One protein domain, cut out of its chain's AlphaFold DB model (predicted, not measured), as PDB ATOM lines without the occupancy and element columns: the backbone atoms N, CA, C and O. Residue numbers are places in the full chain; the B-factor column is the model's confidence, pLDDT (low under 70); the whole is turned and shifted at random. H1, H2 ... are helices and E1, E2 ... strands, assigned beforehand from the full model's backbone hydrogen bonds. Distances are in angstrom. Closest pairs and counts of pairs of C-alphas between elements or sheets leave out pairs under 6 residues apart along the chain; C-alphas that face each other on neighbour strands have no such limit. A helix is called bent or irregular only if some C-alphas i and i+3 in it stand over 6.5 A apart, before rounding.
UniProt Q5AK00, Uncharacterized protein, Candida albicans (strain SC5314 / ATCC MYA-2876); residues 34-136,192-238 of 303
ATOM      1  N   GLY A  34     176.946 142.109 131.894       60.95
ATOM      2  CA  GLY A  34     176.216 143.335 131.542       60.95
ATOM      3  C   GLY A  34     176.631 144.586 132.330       60.95
ATOM      4  O   GLY A  34     176.332 145.689 131.884       60.95
ATOM      5  N   LEU A  35     177.313 144.422 133.469       70.52
ATOM      6  CA  LEU A  35     177.862 145.511 134.288       70.52
ATOM      7  C   LEU A  35     179.321 145.827 133.933       70.52
ATOM      8  O   LEU A  35     179.900 146.734 134.518       70.52
ATOM      9  N   ASP A  36     179.930 145.095 133.000       76.06
ATOM     10  CA  ASP A  36     181.294 145.393 132.574       76.06
ATOM     11  C   ASP A  36     181.349 146.770 131.901       76.06
ATOM     12  O   ASP A  36     180.447 147.150 131.147       76.06
ATOM     13  N   LEU A  37     182.425 147.513 132.157       77.52
ATOM     14  CA  LEU A  37     182.654 148.801 131.513       77.52
ATOM     15  C   LEU A  37     182.815 148.637 129.992       77.52
ATOM     16  O   LEU A  37     183.246 147.577 129.524       77.52
ATOM     17  N   PRO A  38     182.475 149.674 129.206       74.49
ATOM     18  CA  PRO A  38     182.773 149.683 127.781       74.49
ATOM     19  C   PRO A  38     184.283 149.574 127.555       74.49
ATOM     20  O   PRO A  38     185.074 150.014 128.392       74.49
ATOM     21  N   ASP A  39     184.690 149.072 126.387       74.56
ATOM     22  CA  ASP A  39     186.108 148.867 126.063       74.56
ATOM     23  C   ASP A  39     186.943 150.155 126.178       74.56
ATOM     24  O   ASP A  39     188.142 150.086 126.409       74.56
ATOM     25  N   ILE A  40     186.311 151.328 126.066       74.38
ATOM     26  CA  ILE A  40     186.936 152.659 126.188       74.38
ATOM     27  C   ILE A  40     187.502 152.915 127.585       74.38
ATOM     28  O   ILE A  40     188.431 153.705 127.731       74.38
ATOM     29  N   ALA A  41     186.956 152.254 128.608       75.51
ATOM     30  CA  ALA A  41     187.478 152.334 129.965       75.51
ATOM     31  C   ALA A  41     188.800 151.566 130.138       75.51
ATOM     32  O   ALA A  41     189.465 151.715 131.161       75.51
ATOM     33  N   ASP A  42     189.188 150.737 129.164       76.61
ATOM     34  CA  ASP A  42     190.490 150.084 129.148       76.61
ATOM     35  C   ASP A  42     191.592 151.127 128.865       76.61
ATOM     36  O   ASP A  42     191.557 151.781 127.816       76.61
ATOM     37  N   PRO A  43     192.612 151.271 129.731       73.77
ATOM     38  CA  PRO A  43     193.747 152.159 129.478       73.77
ATOM     39  C   PRO A  43     194.439 151.891 128.132       73.77
ATOM     40  O   PRO A  43     194.985 152.807 127.516       73.77
ATOM     41  N   MET A  44     194.391 150.645 127.647       77.54
ATOM     42  CA  MET A  44     194.974 150.236 126.371       77.54
ATOM     43  C   MET A  44     194.030 150.418 125.173       77.54
ATOM     44  O   MET A  44     194.418 150.080 124.053       77.54
ATOM     45  N   TYR A  45     192.826 150.974 125.348       76.57
ATOM     46  CA  TYR A  45     191.808 151.082 124.293       76.57
ATOM     47  C   TYR A  45     192.340 151.684 122.988       76.57
ATOM     48  O   TYR A  45     192.157 151.108 121.920       76.57
ATOM     49  N   LYS A  46     193.074 152.803 123.070       76.70
ATOM     50  CA  LYS A  46     193.635 153.496 121.893       76.70
ATOM     51  C   LYS A  46     194.699 152.690 121.140       76.70
ATOM     52  O   LYS A  46     195.025 153.041 120.013       76.70
ATOM     53  N   SER A  47     195.267 151.663 121.772       80.52
ATOM     54  CA  SER A  47     196.295 150.799 121.180       80.52
ATOM     55  C   SER A  47     195.737 149.510 120.574       80.52
ATOM     56  O   SER A  47     196.485 148.777 119.930       80.52
ATOM     57  N   LYS A  48     194.442 149.220 120.770       80.63
ATOM     58  CA  LYS A  48     193.806 148.033 120.194       80.63
ATOM     59  C   LYS A  48     193.662 148.185 118.676       80.63
ATOM     60  O   LYS A  48     193.413 149.296 118.200       80.63
ATOM     61  N   PRO A  49     193.813 147.094 117.908       79.78
ATOM     62  CA  PRO A  49     193.544 147.129 116.479       79.78
ATOM     63  C   PRO A  49     192.064 147.451 116.238       79.78
ATOM     64  O   PRO A  49     191.200 147.099 117.036       79.78
ATOM     65  N   GLU A  50     191.760 148.101 115.115       78.04
ATOM     66  CA  GLU A  50     190.405 148.576 114.790       78.04
ATOM     67  C   GLU A  50     189.342 147.464 114.831       78.04
ATOM     68  O   GLU A  50     188.220 147.693 115.271       78.04
ATOM     69  N   GLN A  51     189.718 146.242 114.443       75.33
ATOM     70  CA  GLN A  51     188.849 145.056 114.443       75.33
ATOM     71  C   GLN A  51     188.390 144.637 115.848       75.33
ATOM     72  O   GLN A  51     187.336 144.016 115.982       75.33
ATOM     73  N   ASP A  52     189.156 144.999 116.879       75.12
ATOM     74  CA  ASP A  52     188.852 144.691 118.276       75.12
ATOM     75  C   ASP A  52     188.056 145.807 118.961       75.12
ATOM     76  O   ASP A  52     187.585 145.629 120.087       75.12
ATOM     77  N   LEU A  53     187.886 146.959 118.307       78.82
ATOM     78  CA  LEU A  53     187.082 148.050 118.837       78.82
ATOM     79  C   LEU A  53     185.591 147.725 118.702       78.82
ATOM     80  O   LEU A  53     185.137 147.073 117.762       78.82
ATOM     81  N   ASP A  54     184.793 148.219 119.647       82.03
ATOM     82  CA  ASP A  54     183.345 148.133 119.518       82.03
ATOM     83  C   ASP A  54     182.853 148.877 118.270       82.03
ATOM     84  O   ASP A  54     183.085 150.079 118.115       82.03
ATOM     85  N   VAL A  55     182.063 148.181 117.451       86.00
ATOM     86  CA  VAL A  55     181.434 148.740 116.251       86.00
ATOM     87  C   VAL A  55     180.579 149.961 116.610       86.00
ATOM     88  O   VAL A  55     179.818 149.954 117.586       86.00
ATOM     89  N   ARG A  56     180.723 151.033 115.827       90.13
ATOM     90  CA  ARG A  56     179.928 152.261 115.932       90.13
ATOM     91  C   ARG A  56     179.259 152.514 114.590       90.13
ATOM     92  O   ARG A  56     179.946 152.583 113.576       90.13
ATOM     93  N   TYR A  57     177.941 152.643 114.595       91.60
ATOM     94  CA  TYR A  57     177.166 152.965 113.404       91.60
ATOM     95  C   TYR A  57     176.862 154.456 113.373       91.60
ATOM     96  O   TYR A  57     176.473 155.036 114.391       91.60
ATOM     97  N   GLU A  58     177.008 155.065 112.204       91.27
ATOM     98  CA  GLU A  58     176.521 156.417 111.956       91.27
ATOM     99  C   GLU A  58     175.000 156.378 111.808       91.27
ATOM    100  O   GLU A  58     174.455 155.562 111.064       91.27
ATOM    101  N   VAL A  59     174.302 157.238 112.547       91.74
ATOM    102  CA  VAL A  59     172.840 157.288 112.496       91.74
ATOM    103  C   VAL A  59     172.418 158.054 111.250       91.74
ATOM    104  O   VAL A  59     172.650 159.256 111.145       91.74
ATOM    105  N   LYS A  60     171.790 157.339 110.316       90.72
ATOM    106  CA  LYS A  60     171.162 157.895 109.117       90.72
ATOM    107  C   LYS A  60     169.647 157.917 109.304       90.72
ATOM    108  O   LYS A  60     169.082 157.015 109.918       90.72
ATOM    109  N   GLU A  61     168.997 158.957 108.789       87.87
ATOM    110  CA  GLU A  61     167.531 159.042 108.792       87.87
ATOM    111  C   GLU A  61     166.923 158.038 107.801       87.87
ATOM    112  O   GLU A  61     165.965 157.328 108.124       87.87
ATOM    113  N   GLU A  62     167.538 157.936 106.620       90.20
ATOM    114  CA  GLU A  62     167.168 156.999 105.561       90.20
ATOM    115  C   GLU A  62     167.496 155.552 105.941       90.20
ATOM    116  O   GLU A  62     168.499 155.273 106.599       90.20
ATOM    117  N   ASN A  63     166.634 154.632 105.511       90.42
ATOM    118  CA  ASN A  63     166.798 153.203 105.747       90.42
ATOM    119  C   ASN A  63     167.693 152.635 104.642       90.42
ATOM    120  O   ASN A  63     167.404 152.831 103.461       90.42
ATOM    121  N   GLU A  64     168.731 151.887 105.001       89.35
ATOM    122  CA  GLU A  64     169.550 151.177 104.013       89.35
ATOM    123  C   GLU A  64     168.828 149.932 103.475       89.35
ATOM    124  O   GLU A  64     169.026 149.535 102.325       89.35
ATOM    125  N   PHE A  65     167.954 149.325 104.283       90.56
ATOM    126  CA  PHE A  65     167.202 148.127 103.922       90.56
ATOM    127  C   PHE A  65     165.701 148.411 103.813       90.56
ATOM    128  O   PHE A  65     165.160 149.301 104.469       90.56
ATOM    129  N   HIS A  66     165.006 147.625 102.988       92.03
ATOM    130  CA  HIS A  66     163.553 147.729 102.871       92.03
ATOM    131  C   HIS A  66     162.867 147.361 104.191       92.03
ATOM    132  O   HIS A  66     163.373 146.556 104.976       92.03
ATOM    133  N   GLU A  67     161.688 147.931 104.420       95.11
ATOM    134  CA  GLU A  67     160.931 147.706 105.646       95.11
ATOM    135  C   GLU A  67     160.614 146.220 105.839       95.11
ATOM    136  O   GLU A  67     160.169 145.519 104.930       95.11
ATOM    137  N   THR A  68     160.860 145.728 107.048       95.03
ATOM    138  CA  THR A  68     160.519 144.365 107.454       95.03
ATOM    139  C   THR A  68     160.090 144.361 108.915       95.03
ATOM    140  O   THR A  68     160.354 145.293 109.669       95.03
ATOM    141  N   ARG A  69     159.482 143.263 109.373       95.23
ATOM    142  CA  ARG A  69     159.125 143.084 110.791       95.23
ATOM    143  C   ARG A  69     160.324 142.861 111.732       95.23
ATOM    144  O   ARG A  69     160.127 142.621 112.922       95.23
ATOM    145  N   ALA A  70     161.547 142.836 111.206       95.96
ATOM    146  CA  ALA A  70     162.754 142.516 111.954       95.96
ATOM    147  C   ALA A  70     163.706 143.710 111.975       95.96
ATOM    148  O   ALA A  70     163.983 144.311 110.940       95.96
ATOM    149  N   LEU A  71     164.207 144.029 113.164       96.01
ATOM    150  CA  LEU A  71     165.035 145.194 113.427       96.01
ATOM    151  C   LEU A  71     166.379 144.771 114.008       96.01
ATOM    152  O   LEU A  71     166.452 143.903 114.883       96.01
ATOM    153  N   PHE A  72     167.426 145.444 113.562       95.39
ATOM    154  CA  PHE A  72     168.722 145.462 114.214       95.39
ATOM    155  C   PHE A  72     168.894 146.796 114.924       95.39
ATOM    156  O   PHE A  72     168.742 147.854 114.315       95.39
ATOM    157  N   ILE A  73     169.207 146.742 116.213       95.37
ATOM    158  CA  ILE A  73     169.455 147.915 117.047       95.37
ATOM    159  C   ILE A  73     170.937 147.913 117.400       95.37
ATOM    160  O   ILE A  73     171.383 147.080 118.183       95.37
ATOM    161  N   GLY A  74     171.700 148.825 116.808       93.21
ATOM    162  CA  GLY A  74     173.118 149.041 117.080       93.21
ATOM    163  C   GLY A  74     173.364 150.161 118.092       93.21
ATOM    164  O   GLY A  74     172.441 150.835 118.549       93.21
ATOM    165  N   ASN A  75     174.642 150.386 118.406       93.54
ATOM    166  CA  ASN A  75     175.115 151.423 119.332       93.54
ATOM    167  C   ASN A  75     174.631 151.275 120.788       93.54
ATOM    168  O   ASN A  75     174.700 152.237 121.552       93.54
ATOM    169  N   LEU A  76     174.215 150.079 121.218       91.30
ATOM    170  CA  LEU A  76     173.990 149.810 122.640       91.30
ATOM    171  C   LEU A  76     175.341 149.771 123.356       91.30
ATOM    172  O   LEU A  76     176.258 149.067 122.940       91.30
ATOM    173  N   ARG A  77     175.487 150.532 124.440       87.88
ATOM    174  CA  ARG A  77     176.759 150.667 125.160       87.88
ATOM    175  C   ARG A  77     176.634 150.117 126.565       87.88
ATOM    176  O   ARG A  77     175.641 150.368 127.249       87.88
ATOM    177  N   ARG A  78     177.657 149.381 126.990       86.65
ATOM    178  CA  ARG A  78     177.742 148.868 128.354       86.65
ATOM    179  C   ARG A  78     178.030 150.010 129.343       86.65
ATOM    180  O   ARG A  78     178.576 151.035 128.929       86.65
ATOM    181  N   PRO A  79     177.658 149.864 130.620       87.43
ATOM    182  CA  PRO A  79     176.857 148.779 131.182       87.43
ATOM    183  C   PRO A  79     175.394 148.869 130.732       87.43
ATOM    184  O   PRO A  79     174.870 149.959 130.490       87.43
ATOM    185  N   ILE A  80     174.761 147.705 130.564       87.55
ATOM    186  CA  ILE A  80     173.386 147.571 130.078       87.55
ATOM    187  C   ILE A  80     172.649 146.437 130.791       87.55
ATOM    188  O   ILE A  80     173.108 145.294 130.863       87.55
ATOM    189  N   ASN A  81     171.435 146.737 131.244       87.25
ATOM    190  CA  ASN A  81     170.504 145.738 131.737       87.25
ATOM    191  C   ASN A  81     169.619 145.223 130.594       87.25
ATOM    192  O   ASN A  81     168.698 145.903 130.129       87.25
ATOM    193  N   ALA A  82     169.888 143.996 130.143       86.53
ATOM    194  CA  ALA A  82     169.146 143.389 129.041       86.53
ATOM    195  C   ALA A  82     167.655 143.178 129.362       86.53
ATOM    196  O   ALA A  82     166.815 143.300 128.472       86.53
ATOM    197  N   ALA A  83     167.313 142.901 130.625       87.32
ATOM    198  CA  ALA A  83     165.924 142.709 131.040       87.32
ATOM    199  C   ALA A  83     165.146 144.033 131.035       87.32
ATOM    200  O   ALA A  83     164.002 144.079 130.571       87.32
ATOM    201  N   HIS A  84     165.784 145.119 131.486       90.78
ATOM    202  CA  HIS A  84     165.209 146.458 131.390       90.78
ATOM    203  C   HIS A  84     164.992 146.854 129.925       90.78
ATOM    204  O   HIS A  84     163.905 147.296 129.571       90.78
ATOM    205  N   PHE A  85     165.968 146.600 129.044       91.31
ATOM    206  CA  PHE A  85     165.833 146.924 127.620       91.31
ATOM    207  C   PHE A  85     164.684 146.159 126.951       91.31
ATOM    208  O   PHE A  85     163.889 146.744 126.221       91.31
ATOM    209  N   GLN A  86     164.534 144.864 127.242       91.01
ATOM    210  CA  GLN A  86     163.399 144.083 126.740       91.01
ATOM    211  C   GLN A  86     162.050 144.615 127.239       91.01
ATOM    212  O   GLN A  86     161.071 144.572 126.497       91.01
ATOM    213  N   SER A  87     161.989 145.098 128.482       91.44
ATOM    214  CA  SER A  87     160.775 145.694 129.053       91.44
ATOM    215  C   SER A  87     160.465 147.034 128.389       91.44
ATOM    216  O   SER A  87     159.363 147.209 127.884       91.44
ATOM    217  N   TYR A  88     161.477 147.893 128.238       92.63
ATOM    218  CA  TYR A  88     161.388 149.165 127.522       92.63
ATOM    219  C   TYR A  88     160.851 148.995 126.094       92.63
ATOM    220  O   TYR A  88     159.927 149.694 125.689       92.63
ATOM    221  N   LEU A  89     161.358 148.010 125.343       93.16
ATOM    222  CA  LEU A  89     160.839 147.717 124.006       93.16
ATOM    223  C   LEU A  89     159.364 147.280 124.038       93.16
ATOM    224  O   LEU A  89     158.586 147.673 123.169       93.16
ATOM    225  N   ARG A  90     158.962 146.455 125.016       92.77
ATOM    226  CA  ARG A  90     157.565 146.001 125.151       92.77
ATOM    227  C   ARG A  90     156.629 147.147 125.504       92.77
ATOM    228  O   ARG A  90     155.503 147.154 125.013       92.77
ATOM    229  N   ASP A  91     157.077 148.075 126.338       92.87
ATOM    230  CA  ASP A  91     156.293 149.241 126.723       92.87
ATOM    231  C   ASP A  91     156.103 150.171 125.520       92.87
ATOM    232  O   ASP A  91     154.962 150.478 125.183       92.87
ATOM    233  N   LEU A  92     157.170 150.454 124.758       92.87
ATOM    234  CA  LEU A  92     157.069 151.172 123.479       92.87
ATOM    235  C   LEU A  92     156.087 150.495 122.512       92.87
ATOM    236  O   LEU A  92     155.224 151.149 121.936       92.87
ATOM    237  N   ALA A  93     156.168 149.171 122.353       91.41
ATOM    238  CA  ALA A  93     155.279 148.424 121.461       91.41
ATOM    239  C   ALA A  93     153.791 148.495 121.875       91.41
ATOM    240  O   ALA A  93     152.899 148.340 121.033       91.41
ATOM    241  N   ARG A  94     153.510 148.727 123.164       91.03
ATOM    242  CA  ARG A  94     152.150 148.851 123.704       91.03
ATOM    243  C   ARG A  94     151.547 150.238 123.515       91.03
ATOM    244  O   ARG A  94     150.329 150.308 123.399       91.03
ATOM    245  N   GLU A  95     152.361 151.291 123.468       88.56
ATOM    246  CA  GLU A  95     151.890 152.684 123.412       88.56
ATOM    247  C   GLU A  95     151.021 152.997 122.186       88.56
ATOM    248  O   GLU A  95     150.007 153.674 122.329       88.56
ATOM    249  N   GLU A  96     151.386 152.515 120.993       77.94
ATOM    250  CA  GLU A  96     150.673 152.892 119.760       77.94
ATOM    251  C   GLU A  96     149.577 151.901 119.349       77.94
ATOM    252  O   GLU A  96     148.520 152.309 118.875       77.94
ATOM    253  N   GLY A  97     149.802 150.594 119.503       73.68
ATOM    254  CA  GLY A  97     148.956 149.624 118.797       73.68
ATOM    255  C   GLY A  97     148.945 148.213 119.357       73.68
ATOM    256  O   GLY A  97     148.487 147.298 118.676       73.68
ATOM    257  N   SER A  98     149.434 148.001 120.583       83.55
ATOM    258  CA  SER A  98     149.573 146.663 121.179       83.55
ATOM    259  C   SER A  98     150.356 145.677 120.294       83.55
ATOM    260  O   SER A  98     150.003 144.501 120.174       83.55
ATOM    261  N   PHE A  99     151.437 146.145 119.661       91.46
ATOM    262  CA  PHE A  99     152.320 145.264 118.902       91.46
ATOM    263  C   PHE A  99     153.001 144.267 119.840       91.46
ATOM    264  O   PHE A  99     153.305 144.563 120.999       91.46
ATOM    265  N   ILE A 100     153.262 143.063 119.332       93.04
ATOM    266  CA  ILE A 100     153.893 142.003 120.113       93.04
ATOM    267  C   ILE A 100     155.334 141.876 119.647       93.04
ATOM    268  O   ILE A 100     155.607 141.627 118.473       93.04
ATOM    269  N   ILE A 101     156.263 142.005 120.588       93.10
ATOM    270  CA  ILE A 101     157.647 141.603 120.369       93.10
ATOM    271  C   ILE A 101     157.683 140.085 120.462       93.10
ATOM    272  O   ILE A 101     157.623 139.524 121.557       93.10
ATOM    273  N   GLU A 102     157.749 139.423 119.307       92.40
ATOM    274  CA  GLU A 102     157.833 137.967 119.239       92.40
ATOM    275  C   GLU A 102     159.125 137.496 119.904       92.40
ATOM    276  O   GLU A 102     159.116 136.539 120.680       92.40
ATOM    277  N   ARG A 103     160.245 138.164 119.590       90.90
ATOM    278  CA  ARG A 103     161.573 137.827 120.112       90.90
ATOM    279  C   ARG A 103     162.454 139.071 120.200       90.90
ATOM    280  O   ARG A 103     162.427 139.908 119.308       90.90
ATOM    281  N   ALA A 104     163.262 139.169 121.251       91.32
ATOM    282  CA  ALA A 104     164.277 140.209 121.400       91.32
ATOM    283  C   ALA A 104     165.565 139.573 121.926       91.32
ATOM    284  O   ALA A 104     165.661 139.219 123.103       91.32
ATOM    285  N   TRP A 105     166.537 139.409 121.037       90.16
ATOM    286  CA  TRP A 105     167.864 138.922 121.374       90.16
ATOM    287  C   TRP A 105     168.785 140.088 121.680       90.16
ATOM    288  O   TRP A 105     169.033 140.937 120.832       90.16
ATOM    289  N   LEU A 106     169.305 140.092 122.900       86.96
ATOM    290  CA  LEU A 106     170.344 141.002 123.351       86.96
ATOM    291  C   LEU A 106     171.332 140.179 124.172       86.96
ATOM    292  O   LEU A 106     171.014 139.724 125.274       86.96
ATOM    293  N   SER A 107     172.519 139.957 123.619       79.58
ATOM    294  CA  SER A 107     173.602 139.319 124.359       79.58
ATOM    295  C   SER A 107     174.246 140.346 125.286       79.58
ATOM    296  O   SER A 107     174.564 141.456 124.867       79.58
ATOM    297  N   ARG A 108     174.478 139.977 126.554       74.09
ATOM    298  CA  ARG A 108     175.116 140.862 127.554       74.09
ATOM    299  C   ARG A 108     176.528 141.286 127.143       74.09
ATOM    300  O   ARG A 108     177.005 142.326 127.578       74.09
ATOM    301  N   ALA A 109     177.184 140.478 126.310       75.67
ATOM    302  CA  ALA A 109     178.510 140.756 125.778       75.67
ATOM    303  C   ALA A 109     178.482 141.599 124.490       75.67
ATOM    304  O   ALA A 109     179.536 141.934 123.953       75.67
ATOM    305  N   ARG A 110     177.315 141.946 123.948       83.95
ATOM    306  CA  ARG A 110     177.220 142.614 122.647       83.95
ATOM    307  C   ARG A 110     176.671 144.019 122.786       83.95
ATOM    308  O   ARG A 110     175.954 144.344 123.726       83.95
ATOM    309  N   THR A 111     177.030 144.842 121.813       87.08
ATOM    310  CA  THR A 111     176.638 146.249 121.687       87.08
ATOM    311  C   THR A 111     175.484 146.440 120.699       87.08
ATOM    312  O   THR A 111     175.251 147.539 120.191       87.08
ATOM    313  N   HIS A 112     174.749 145.366 120.408       92.21
ATOM    314  CA  HIS A 112     173.603 145.384 119.513       92.21
ATOM    315  C   HIS A 112     172.519 144.395 119.968       92.21
ATOM    316  O   HIS A 112     172.769 143.492 120.770       92.21
ATOM    317  N   ALA A 113     171.308 144.575 119.443       93.50
ATOM    318  CA  ALA A 113     170.170 143.692 119.649       93.50
ATOM    319  C   ALA A 113     169.489 143.348 118.319       93.50
ATOM    320  O   ALA A 113     169.424 144.169 117.407       93.50
ATOM    321  N   ILE A 114     168.927 142.144 118.246       94.64
ATOM    322  CA  ILE A 114     168.113 141.665 117.126       94.64
ATOM    323  C   ILE A 114     166.683 141.485 117.633       94.64
ATOM    324  O   ILE A 114     166.424 140.685 118.536       94.64
ATOM    325  N   VAL A 115     165.741 142.223 117.055       95.08
ATOM    326  CA  VAL A 115     164.347 142.267 117.504       95.08
ATOM    327  C   VAL A 115     163.423 141.814 116.381       95.08
ATOM    328  O   VAL A 115     163.544 142.241 115.239       95.08
ATOM    329  N   LEU A 116     162.476 140.945 116.717       95.97
ATOM    330  CA  LEU A 116     161.416 140.484 115.834       95.97
ATOM    331  C   LEU A 116     160.069 140.952 116.377       95.97
ATOM    332  O   LEU A 116     159.665 140.577 117.481       95.97
ATOM    333  N   VAL A 117     159.374 141.743 115.571       95.19
ATOM    334  CA  VAL A 117     158.050 142.294 115.857       95.19
ATOM    335  C   VAL A 117     156.993 141.475 115.114       95.19
ATOM    336  O   VAL A 117     157.274 140.851 114.090       95.19
ATOM    337  N   SER A 118     155.763 141.454 115.624       94.27
ATOM    338  CA  SER A 118     154.646 140.729 115.007       94.27
ATOM    339  C   SER A 118     154.228 141.284 113.640       94.27
ATOM    340  O   SER A 118     153.753 140.533 112.791       94.27
ATOM    341  N   SER A 119     154.407 142.588 113.417       94.12
ATOM    342  CA  SER A 119     153.955 143.324 112.233       94.12
ATOM    343  C   SER A 119     155.051 144.253 111.712       94.12
ATOM    344  O   SER A 119     155.837 144.785 112.496       94.12
ATOM    345  N   GLU A 120     155.068 144.484 110.398       95.16
ATOM    346  CA  GLU A 120     155.932 145.475 109.742       95.16
ATOM    347  C   GLU A 120     155.626 146.891 110.242       95.16
ATOM    348  O   GLU A 120     156.542 147.602 110.636       95.16
ATOM    349  N   HIS A 121     154.345 147.253 110.383       94.29
ATOM    350  CA  HIS A 121     153.942 148.548 110.947       94.29
ATOM    351  C   HIS A 121     154.494 148.756 112.364       94.29
ATOM    352  O   HIS A 121     154.944 149.843 112.717       94.29
ATOM    353  N   GLY A 122     154.498 147.700 113.183       94.48
ATOM    354  CA  GLY A 122     155.066 147.766 114.528       94.48
ATOM    355  C   GLY A 122     156.580 147.982 114.507       94.48
ATOM    356  O   GLY A 122     157.109 148.719 115.335       94.48
ATOM    357  N   ALA A 123     157.284 147.375 113.547       95.51
ATOM    358  CA  ALA A 123     158.714 147.598 113.362       95.51
ATOM    359  C   ALA A 123     159.015 149.032 112.894       95.51
ATOM    360  O   ALA A 123     159.937 149.652 113.422       95.51
ATOM    361  N   VAL A 124     158.203 149.584 111.987       95.04
ATOM    362  CA  VAL A 124     158.305 150.986 111.545       95.04
ATOM    363  C   VAL A 124     158.129 151.950 112.713       95.04
ATOM    364  O   VAL A 124     158.959 152.839 112.915       95.04
ATOM    365  N   TYR A 125     157.108 151.729 113.542       94.92
ATOM    366  CA  TYR A 125     156.887 152.536 114.735       94.92
ATOM    367  C   TYR A 125     158.066 152.467 115.706       94.92
ATOM    368  O   TYR A 125     158.617 153.502 116.090       94.92
ATOM    369  N   ILE A 126     158.503 151.254 116.059       94.70
ATOM    370  CA  ILE A 126     159.621 151.049 116.987       94.70
ATOM    371  C   ILE A 126     160.895 151.708 116.446       94.70
ATOM    372  O   ILE A 126     161.590 152.386 117.204       94.70
ATOM    373  N   ARG A 127     161.178 151.588 115.143       94.99
ATOM    374  CA  ARG A 127     162.300 152.289 114.508       94.99
ATOM    375  C   ARG A 127     162.168 153.799 114.671       94.99
ATOM    376  O   ARG A 127     163.111 154.417 115.145       94.99
ATOM    377  N   SER A 128     161.015 154.386 114.351       93.92
ATOM    378  CA  SER A 128     160.806 155.841 114.448       93.92
ATOM    379  C   SER A 128     161.001 156.396 115.866       93.92
ATOM    380  O   SER A 128     161.455 157.525 116.031       93.92
ATOM    381  N   LYS A 129     160.681 155.599 116.895       94.34
ATOM    382  CA  LYS A 129     160.830 155.983 118.303       94.34
ATOM    383  C   LYS A 129     162.229 155.772 118.853       94.34
ATOM    384  O   LYS A 129     162.599 156.469 119.788       94.34
ATOM    385  N   LEU A 130     162.974 154.803 118.332       94.64
ATOM    386  CA  LEU A 130     164.302 154.459 118.839       94.64
ATOM    387  C   LEU A 130     165.434 155.120 118.059       94.64
ATOM    388  O   LEU A 130     166.481 155.395 118.646       94.64
ATOM    389  N   LEU A 131     165.250 155.362 116.764       94.30
ATOM    390  CA  LEU A 131     166.270 155.962 115.917       94.30
ATOM    391  C   LEU A 131     166.716 157.306 116.501       94.30
ATOM    392  O   LEU A 131     165.891 158.139 116.867       94.30
ATOM    393  N   ASN A 132     168.032 157.501 116.601       93.46
ATOM    394  CA  ASN A 132     168.645 158.714 117.146       93.46
ATOM    395  C   ASN A 132     168.309 159.013 118.627       93.46
ATOM    396  O   ASN A 132     168.558 160.112 119.121       93.46
ATOM    397  N   THR A 133     167.761 158.047 119.369       94.57
ATOM    398  CA  THR A 133     167.557 158.189 120.819       94.57
ATOM    399  C   THR A 133     168.746 157.666 121.605       94.57
ATOM    400  O   THR A 133     169.539 156.875 121.106       94.57
ATOM    401  N   VAL A 134     168.885 158.107 122.853       93.26
ATOM    402  CA  VAL A 134     169.941 157.640 123.757       93.26
ATOM    403  C   VAL A 134     169.347 156.669 124.773       93.26
ATOM    404  O   VAL A 134     168.334 156.968 125.404       93.26
ATOM    405  N   TYR A 135     169.998 155.520 124.947       91.95
ATOM    406  CA  TYR A 135     169.619 154.486 125.910       91.95
ATOM    407  C   TYR A 135     170.831 154.095 126.776       91.95
ATOM    408  O   TYR A 135     171.945 154.035 126.243       91.95
ATOM    409  N   PRO A 136     170.661 153.765 128.074       91.82
ATOM    410  CA  PRO A 136     169.423 153.735 128.867       91.82
ATOM    411  C   PRO A 136     168.878 155.126 129.238       91.82
ATOM    412  O   PRO A 136     169.603 156.115 129.151       91.82
ATOM    413  N   ILE A 192     175.867 156.822 122.951       90.75
ATOM    414  CA  ILE A 192     175.759 157.158 121.531       90.75
ATOM    415  C   ILE A 192     174.291 157.009 121.118       90.75
ATOM    416  O   ILE A 192     173.619 156.107 121.629       90.75
ATOM    417  N   PRO A 193     173.785 157.855 120.205       94.16
ATOM    418  CA  PRO A 193     172.474 157.654 119.612       94.16
ATOM    419  C   PRO A 193     172.324 156.259 118.986       94.16
ATOM    420  O   PRO A 193     173.231 155.750 118.315       94.16
ATOM    421  N   LEU A 194     171.170 155.636 119.220       95.24
ATOM    422  CA  LEU A 194     170.849 154.308 118.721       95.24
ATOM    423  C   LEU A 194     170.723 154.320 117.199       95.24
ATOM    424  O   LEU A 194     170.042 155.162 116.606       95.24
ATOM    425  N   TYR A 195     171.355 153.324 116.593       95.39
ATOM    426  CA  TYR A 195     171.195 152.990 115.188       95.39
ATOM    427  C   TYR A 195     170.121 151.915 115.069       95.39
ATOM    428  O   TYR A 195     170.198 150.912 115.777       95.39
ATOM    429  N   VAL A 196     169.125 152.107 114.205       95.84
ATOM    430  CA  VAL A 196     168.049 151.126 114.026       95.84
ATOM    431  C   VAL A 196     167.772 150.921 112.548       95.84
ATOM    432  O   VAL A 196     167.387 151.856 111.849       95.84
ATOM    433  N   GLU A 197     167.926 149.682 112.094       95.52
ATOM    434  CA  GLU A 197     167.791 149.322 110.686       95.52
ATOM    435  C   GLU A 197     166.985 148.036 110.506       95.52
ATOM    436  O   GLU A 197     166.943 147.178 111.393       95.52
ATOM    437  N   TYR A 198     166.330 147.906 109.354       96.31
ATOM    438  CA  TYR A 198     165.594 146.700 109.000       96.31
ATOM    439  C   TYR A 198     166.528 145.593 108.534       96.31
ATOM    440  O   TYR A 198     167.574 145.829 107.934       96.31
ATOM    441  N   ILE A 199     166.133 144.348 108.798       94.35
ATOM    442  CA  ILE A 199     166.943 143.179 108.456       94.35
ATOM    443  C   ILE A 199     166.085 142.047 107.886       94.35
ATOM    444  O   ILE A 199     164.907 141.915 108.213       94.35
ATOM    445  N   PRO A 200     166.640 141.163 107.046       93.09
ATOM    446  CA  PRO A 200     165.866 140.079 106.464       93.09
ATOM    447  C   PRO A 200     165.344 139.122 107.545       93.09
ATOM    448  O   PRO A 200     166.103 138.426 108.217       93.09
ATOM    449  N   VAL A 201     164.017 138.987 107.635       92.47
ATOM    450  CA  VAL A 201     163.326 138.121 108.618       92.47
ATOM    451  C   VAL A 201     163.853 136.680 108.612       92.47
ATOM    452  O   VAL A 201     163.910 136.011 109.644       92.47
ATOM    453  N   LYS A 202     164.242 136.179 107.435       90.04
ATOM    454  CA  LYS A 202     164.754 134.813 107.255       90.04
ATOM    455  C   LYS A 202     166.140 134.607 107.870       90.04
ATOM    456  O   LYS A 202     166.465 133.469 108.199       90.04
ATOM    457  N   ALA A 203     166.919 135.673 108.035       86.83
ATOM    458  CA  ALA A 203     168.268 135.609 108.578       86.83
ATOM    459  C   ALA A 203     168.300 135.608 110.112       86.83
ATOM    460  O   ALA A 203     169.272 135.127 110.680       86.83
ATOM    461  N   ILE A 204     167.219 136.035 110.787       89.31
ATOM    462  CA  ILE A 204     167.174 136.164 112.256       89.31
ATOM    463  C   ILE A 204     167.679 134.909 112.959       89.31
ATOM    464  O   ILE A 204     168.560 135.009 113.792       89.31
ATOM    465  N   ASN A 205     167.166 133.723 112.611       88.26
ATOM    466  CA  ASN A 205     167.576 132.495 113.302       88.26
ATOM    467  C   ASN A 205     169.071 132.184 113.105       88.26
ATOM    468  O   ASN A 205     169.706 131.685 114.030       88.26
ATOM    469  N   GLN A 206     169.616 132.464 111.915       86.99
ATOM    470  CA  GLN A 206     171.039 132.278 111.616       86.99
ATOM    471  C   GLN A 206     171.875 133.277 112.420       86.99
ATOM    472  O   GLN A 206     172.777 132.857 113.131       86.99
ATOM    473  N   TRP A 207     171.526 134.564 112.401       89.62
ATOM    474  CA  TRP A 207     172.278 135.601 113.114       89.62
ATOM    475  C   TRP A 207     172.193 135.447 114.632       89.62
ATOM    476  O   TRP A 207     173.189 135.577 115.328       89.62
ATOM    477  N   THR A 208     171.034 135.064 115.170       88.09
ATOM    478  CA  THR A 208     170.915 134.761 116.605       88.09
ATOM    479  C   THR A 208     171.746 133.540 116.992       88.09
ATOM    480  O   THR A 208     172.300 133.490 118.084       88.09
ATOM    481  N   PHE A 209     171.863 132.555 116.096       86.74
ATOM    482  CA  PHE A 209     172.711 131.387 116.324       86.74
ATOM    483  C   PHE A 209     174.200 131.747 116.258       86.74
ATOM    484  O   PHE A 209     174.979 131.259 117.073       86.74
ATOM    485  N   GLU A 210     174.581 132.611 115.318       86.64
ATOM    486  CA  GLU A 210     175.912 133.213 115.228       86.64
ATOM    487  C   GLU A 210     176.293 133.964 116.496       86.64
ATOM    488  O   GLU A 210     177.380 133.744 117.024       86.64
ATOM    489  N   GLU A 211     175.381 134.760 117.046       85.23
ATOM    490  CA  GLU A 211     175.608 135.478 118.297       85.23
ATOM    491  C   GLU A 211     175.789 134.547 119.503       85.23
ATOM    492  O   GLU A 211     176.701 134.748 120.312       85.23
ATOM    493  N   ASP A 212     174.955 133.508 119.608       84.81
ATOM    494  CA  ASP A 212     174.961 132.573 120.739       84.81
ATOM    495  C   ASP A 212     176.139 131.583 120.696       84.81
ATOM    496  O   ASP A 212     176.646 131.165 121.742       84.81
ATOM    497  N   ARG A 213     176.550 131.146 119.497       84.40
ATOM    498  CA  ARG A 213     177.609 130.137 119.298       84.40
ATOM    499  C   ARG A 213     178.939 130.714 118.843       84.40
ATOM    500  O   ARG A 213     179.926 129.982 118.843       84.40
ATOM    501  N   GLY A 214     178.967 131.980 118.448       81.56
ATOM    502  CA  GLY A 214     180.177 132.686 118.063       81.56
ATOM    503  C   GLY A 214     181.139 132.897 119.236       81.56
ATOM    504  O   GLY A 214     180.824 132.587 120.392       81.56
ATOM    505  N   PRO A 215     182.336 133.436 118.961       83.01
ATOM    506  CA  PRO A 215     183.310 133.730 120.005       83.01
ATOM    507  C   PRO A 215     182.744 134.765 120.986       83.01
ATOM    508  O   PRO A 215     182.070 135.714 120.586       83.01
ATOM    509  N   ARG A 216     182.984 134.596 122.294       79.51
ATOM    510  CA  ARG A 216     182.398 135.469 123.339       79.51
ATOM    511  C   ARG A 216     182.861 136.919 123.236       79.51
ATOM    512  O   ARG A 216     182.108 137.819 123.580       79.51
ATOM    513  N   ASP A 217     184.052 137.130 122.718       78.60
ATOM    514  CA  ASP A 217     184.702 138.399 122.404       78.60
ATOM    515  C   ASP A 217     184.467 138.858 120.953       78.60
ATOM    516  O   ASP A 217     184.963 139.905 120.552       78.60
ATOM    517  N   GLY A 218     183.669 138.118 120.175       82.28
ATOM    518  CA  GLY A 218     183.340 138.446 118.790       82.28
ATOM    519  C   GLY A 218     182.745 139.845 118.610       82.28
ATOM    520  O   GLY A 218     181.778 140.211 119.290       82.28
ATOM    521  N   LYS A 219     183.302 140.620 117.677       85.53
ATOM    522  CA  LYS A 219     182.775 141.925 117.261       85.53
ATOM    523  C   LYS A 219     182.022 141.764 115.948       85.53
ATOM    524  O   LYS A 219     182.627 141.504 114.911       85.53
ATOM    525  N   TRP A 220     180.702 141.901 116.009       86.87
ATOM    526  CA  TRP A 220     179.822 141.710 114.860       86.87
ATOM    527  C   TRP A 220     179.374 143.043 114.267       86.87
ATOM    528  O   TRP A 220     179.008 143.971 114.998       86.87
ATOM    529  N   LYS A 221     179.394 143.123 112.938       90.47
ATOM    530  CA  LYS A 221     179.022 144.292 112.148       90.47
ATOM    531  C   LYS A 221     177.911 143.940 111.162       90.47
ATOM    532  O   LYS A 221     177.938 142.898 110.516       90.47
ATOM    533  N   LEU A 222     176.934 144.830 111.045       91.77
ATOM    534  CA  LEU A 222     175.923 144.799 110.003       91.77
ATOM    535  C   LEU A 222     176.449 145.572 108.791       91.77
ATOM    536  O   LEU A 222     176.833 146.735 108.914       91.77
ATOM    537  N   GLU A 223     176.481 144.921 107.635       91.31
ATOM    538  CA  GLU A 223     176.936 145.510 106.376       91.31
ATOM    539  C   GLU A 223     175.886 145.309 105.288       91.31
ATOM    540  O   GLU A 223     175.328 144.217 105.149       91.31
ATOM    541  N   PHE A 224     175.648 146.355 104.499       91.11
ATOM    542  CA  PHE A 224     174.717 146.343 103.379       91.11
ATOM    543  C   PHE A 224     175.476 146.417 102.058       91.11
ATOM    544  O   PHE A 224     176.334 147.276 101.859       91.11
ATOM    545  N   GLU A 225     175.146 145.517 101.139       90.17
ATOM    546  CA  GLU A 225     175.706 145.489  99.793       90.17
ATOM    547  C   GLU A 225     174.576 145.570  98.766       90.17
ATOM    548  O   GLU A 225     173.631 144.783  98.802       90.17
ATOM    549  N   HIS A 226     174.675 146.516  97.836       88.54
ATOM    550  CA  HIS A 226     173.704 146.676  96.759       88.54
ATOM    551  C   HIS A 226     174.135 145.804  95.575       88.54
ATOM    552  O   HIS A 226     175.152 146.081  94.936       88.54
ATOM    553  N   ARG A 227     173.379 144.741  95.285       86.21
ATOM    554  CA  ARG A 227     173.632 143.828  94.161       86.21
ATOM    555  C   ARG A 227     172.378 143.696  93.308       86.21
ATOM    556  O   ARG A 227     171.315 143.378  93.822       86.21
ATOM    557  N   ASP A 228     172.509 143.919  92.002       82.24
ATOM    558  CA  ASP A 228     171.442 143.695  91.012       82.24
ATOM    559  C   ASP A 228     170.098 144.395  91.325       82.24
ATOM    560  O   ASP A 228     169.031 143.919  90.942       82.24
ATOM    561  N   GLY A 229     170.144 145.544  92.012       81.74
ATOM    562  CA  GLY A 229     168.961 146.317  92.416       81.74
ATOM    563  C   GLY A 229     168.331 145.893  93.746       81.74
ATOM    564  O   GLY A 229     167.437 146.589  94.221       81.74
ATOM    565  N   ASP A 230     168.821 144.821  94.370       85.04
ATOM    566  CA  ASP A 230     168.422 144.396  95.709       85.04
ATOM    567  C   ASP A 230     169.507 144.784  96.731       85.04
ATOM    568  O   ASP A 230     170.708 144.577  96.517       85.04
ATOM    569  N   THR A 231     169.099 145.323  97.881       88.48
ATOM    570  CA  THR A 231     170.002 145.487  99.027       88.48
ATOM    571  C   THR A 231     170.103 144.161  99.765       88.48
ATOM    572  O   THR A 231     169.090 143.587 100.165       88.48
ATOM    573  N   VAL A 232     171.323 143.675  99.983       89.30
ATOM    574  CA  VAL A 232     171.588 142.473 100.771       89.30
ATOM    575  C   VAL A 232     172.251 142.864 102.083       89.30
ATOM    576  O   VAL A 232     173.320 143.464 102.092       89.30
ATOM    577  N   ALA A 233     171.623 142.489 103.196       90.24
ATOM    578  CA  ALA A 233     172.191 142.651 104.527       90.24
ATOM    579  C   ALA A 233     173.060 141.437 104.886       90.24
ATOM    580  O   ALA A 233     172.649 140.289 104.685       90.24
ATOM    581  N   SER A 234     174.234 141.685 105.457       88.84
ATOM    582  CA  SER A 234     175.159 140.667 105.951       88.84
ATOM    583  C   SER A 234     175.596 140.968 107.380       88.84
ATOM    584  O   SER A 234     175.781 142.122 107.754       88.84
ATOM    585  N   HIS A 235     175.741 139.910 108.172       88.39
ATOM    586  CA  HIS A 235     176.188 139.961 109.558       88.39
ATOM    587  C   HIS A 235     177.602 139.381 109.622       88.39
ATOM    588  O   HIS A 235     177.801 138.188 109.384       88.39
ATOM    589  N   THR A 236     178.598 140.244 109.807       86.54
ATOM    590  CA  THR A 236     180.015 139.914 109.620       86.54
ATOM    591  C   THR A 236     180.775 139.985 110.937       86.54
ATOM    592  O   THR A 236     180.602 140.906 111.728       86.54
ATOM    593  N   LEU A 237     181.615 138.983 111.189       86.89
ATOM    594  CA  LEU A 237     182.498 138.933 112.349       86.89
ATOM    595  C   LEU A 237     183.833 139.591 111.986       86.89
ATOM    596  O   LEU A 237     184.450 139.206 110.994       86.89
ATOM    597  N   LEU A 238     184.262 140.593 112.754       84.87
ATOM    598  CA  LEU A 238     185.426 141.420 112.413       84.87
ATOM    599  C   LEU A 238     186.752 140.856 112.929       84.87
ATOM    600  O   LEU A 238     187.757 140.924 112.228       84.87
TER     601      LEU A 238
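AT A GLANCE: This is residues 34 to 136 and 192 to 238 of the 303 residues of an uncharacterized protein of Candida albicans (strain SC5314 / ATCC MYA-2876) (UniProt Q5AK00). A four-stranded sheet is the middle layer, with H1 and H2 over one face and H3 over the other, while a separate long hairpin, E5 and E6, meets H3 through E6 and reaches away from that sheet. Residues 34 to 69, a long stretch with no named element, come before E1. The printed part has 150 residues with three named helices and six named strands, in the order E1 H1 E2 E3 H2 E4 H3 E5 E6. The sheet, E2 E3 E1 E4, is antiparallel; the class is mixed, with under half of the residues in named elements. The whole is compact, with a radius of gyration of the C-alphas of 15.2 A and spans of 46 by 40 by 30 A.

IN THESE COORDINATES: E1 is residues 70 to 74, from C-alpha 70 at (162.754, 142.516, 111.954). H1 is residues 82 to 97, 23.5 A, only just irregular: C-alphas 93 and 96 are 6.6 A apart. E2 is residues 101 to 106, E3 113 to 117, H2 120 to 130, 15.3 A, E4 195 to 198, and H3 204 to 213, 14.0 A. E5 is residues 220 to 227, 21.7 A, and E6 230 to 237, 22.5 A, ending at C-alpha 237 (182.498, 138.933, 112.349).

HOW THE PARTS SIT: In the sheet, these backbone pairs are within hydrogen-bond range: N 105 and O 114 across the hairpin E2 and E3, 2.8 A apart, N 71 and O 115 across the neighbours E3 and E1, 2.8 A apart, and N 72 and O 197 across the neighbours E1 and E4, 2.8 A apart. E1, H1 and E2 form a split strand-helix-strand unit, two strands running the same way with E3 between them, its crossover right-handed. H1 and H2 touch at Ala 93 and Ile 126, their closest C-alphas, 6.8 A, at a steep tilt of 62 degrees. H3 is on the opposite face, at a height over the sheet of 10.3 A. The closest C-alphas of H3 and E6 are Trp 207 and His 235, 6.9 A. In hairpin E5 and E6, N 223 and O 234 are 2.9 A apart. Every O i to N i+4 pair is within range in H2 and H3, and 10 of 12 in H1.

THE WHOLE: Ser 47 and Gly 97 have the C-alphas farthest apart, 47.4 A. Residues 137 to 191 are not printed; C-alphas 136 and 192 are 10.3 A apart across this cut. Of the links printed whole, none is long. Residue 34 alone has a pLDDT under 70.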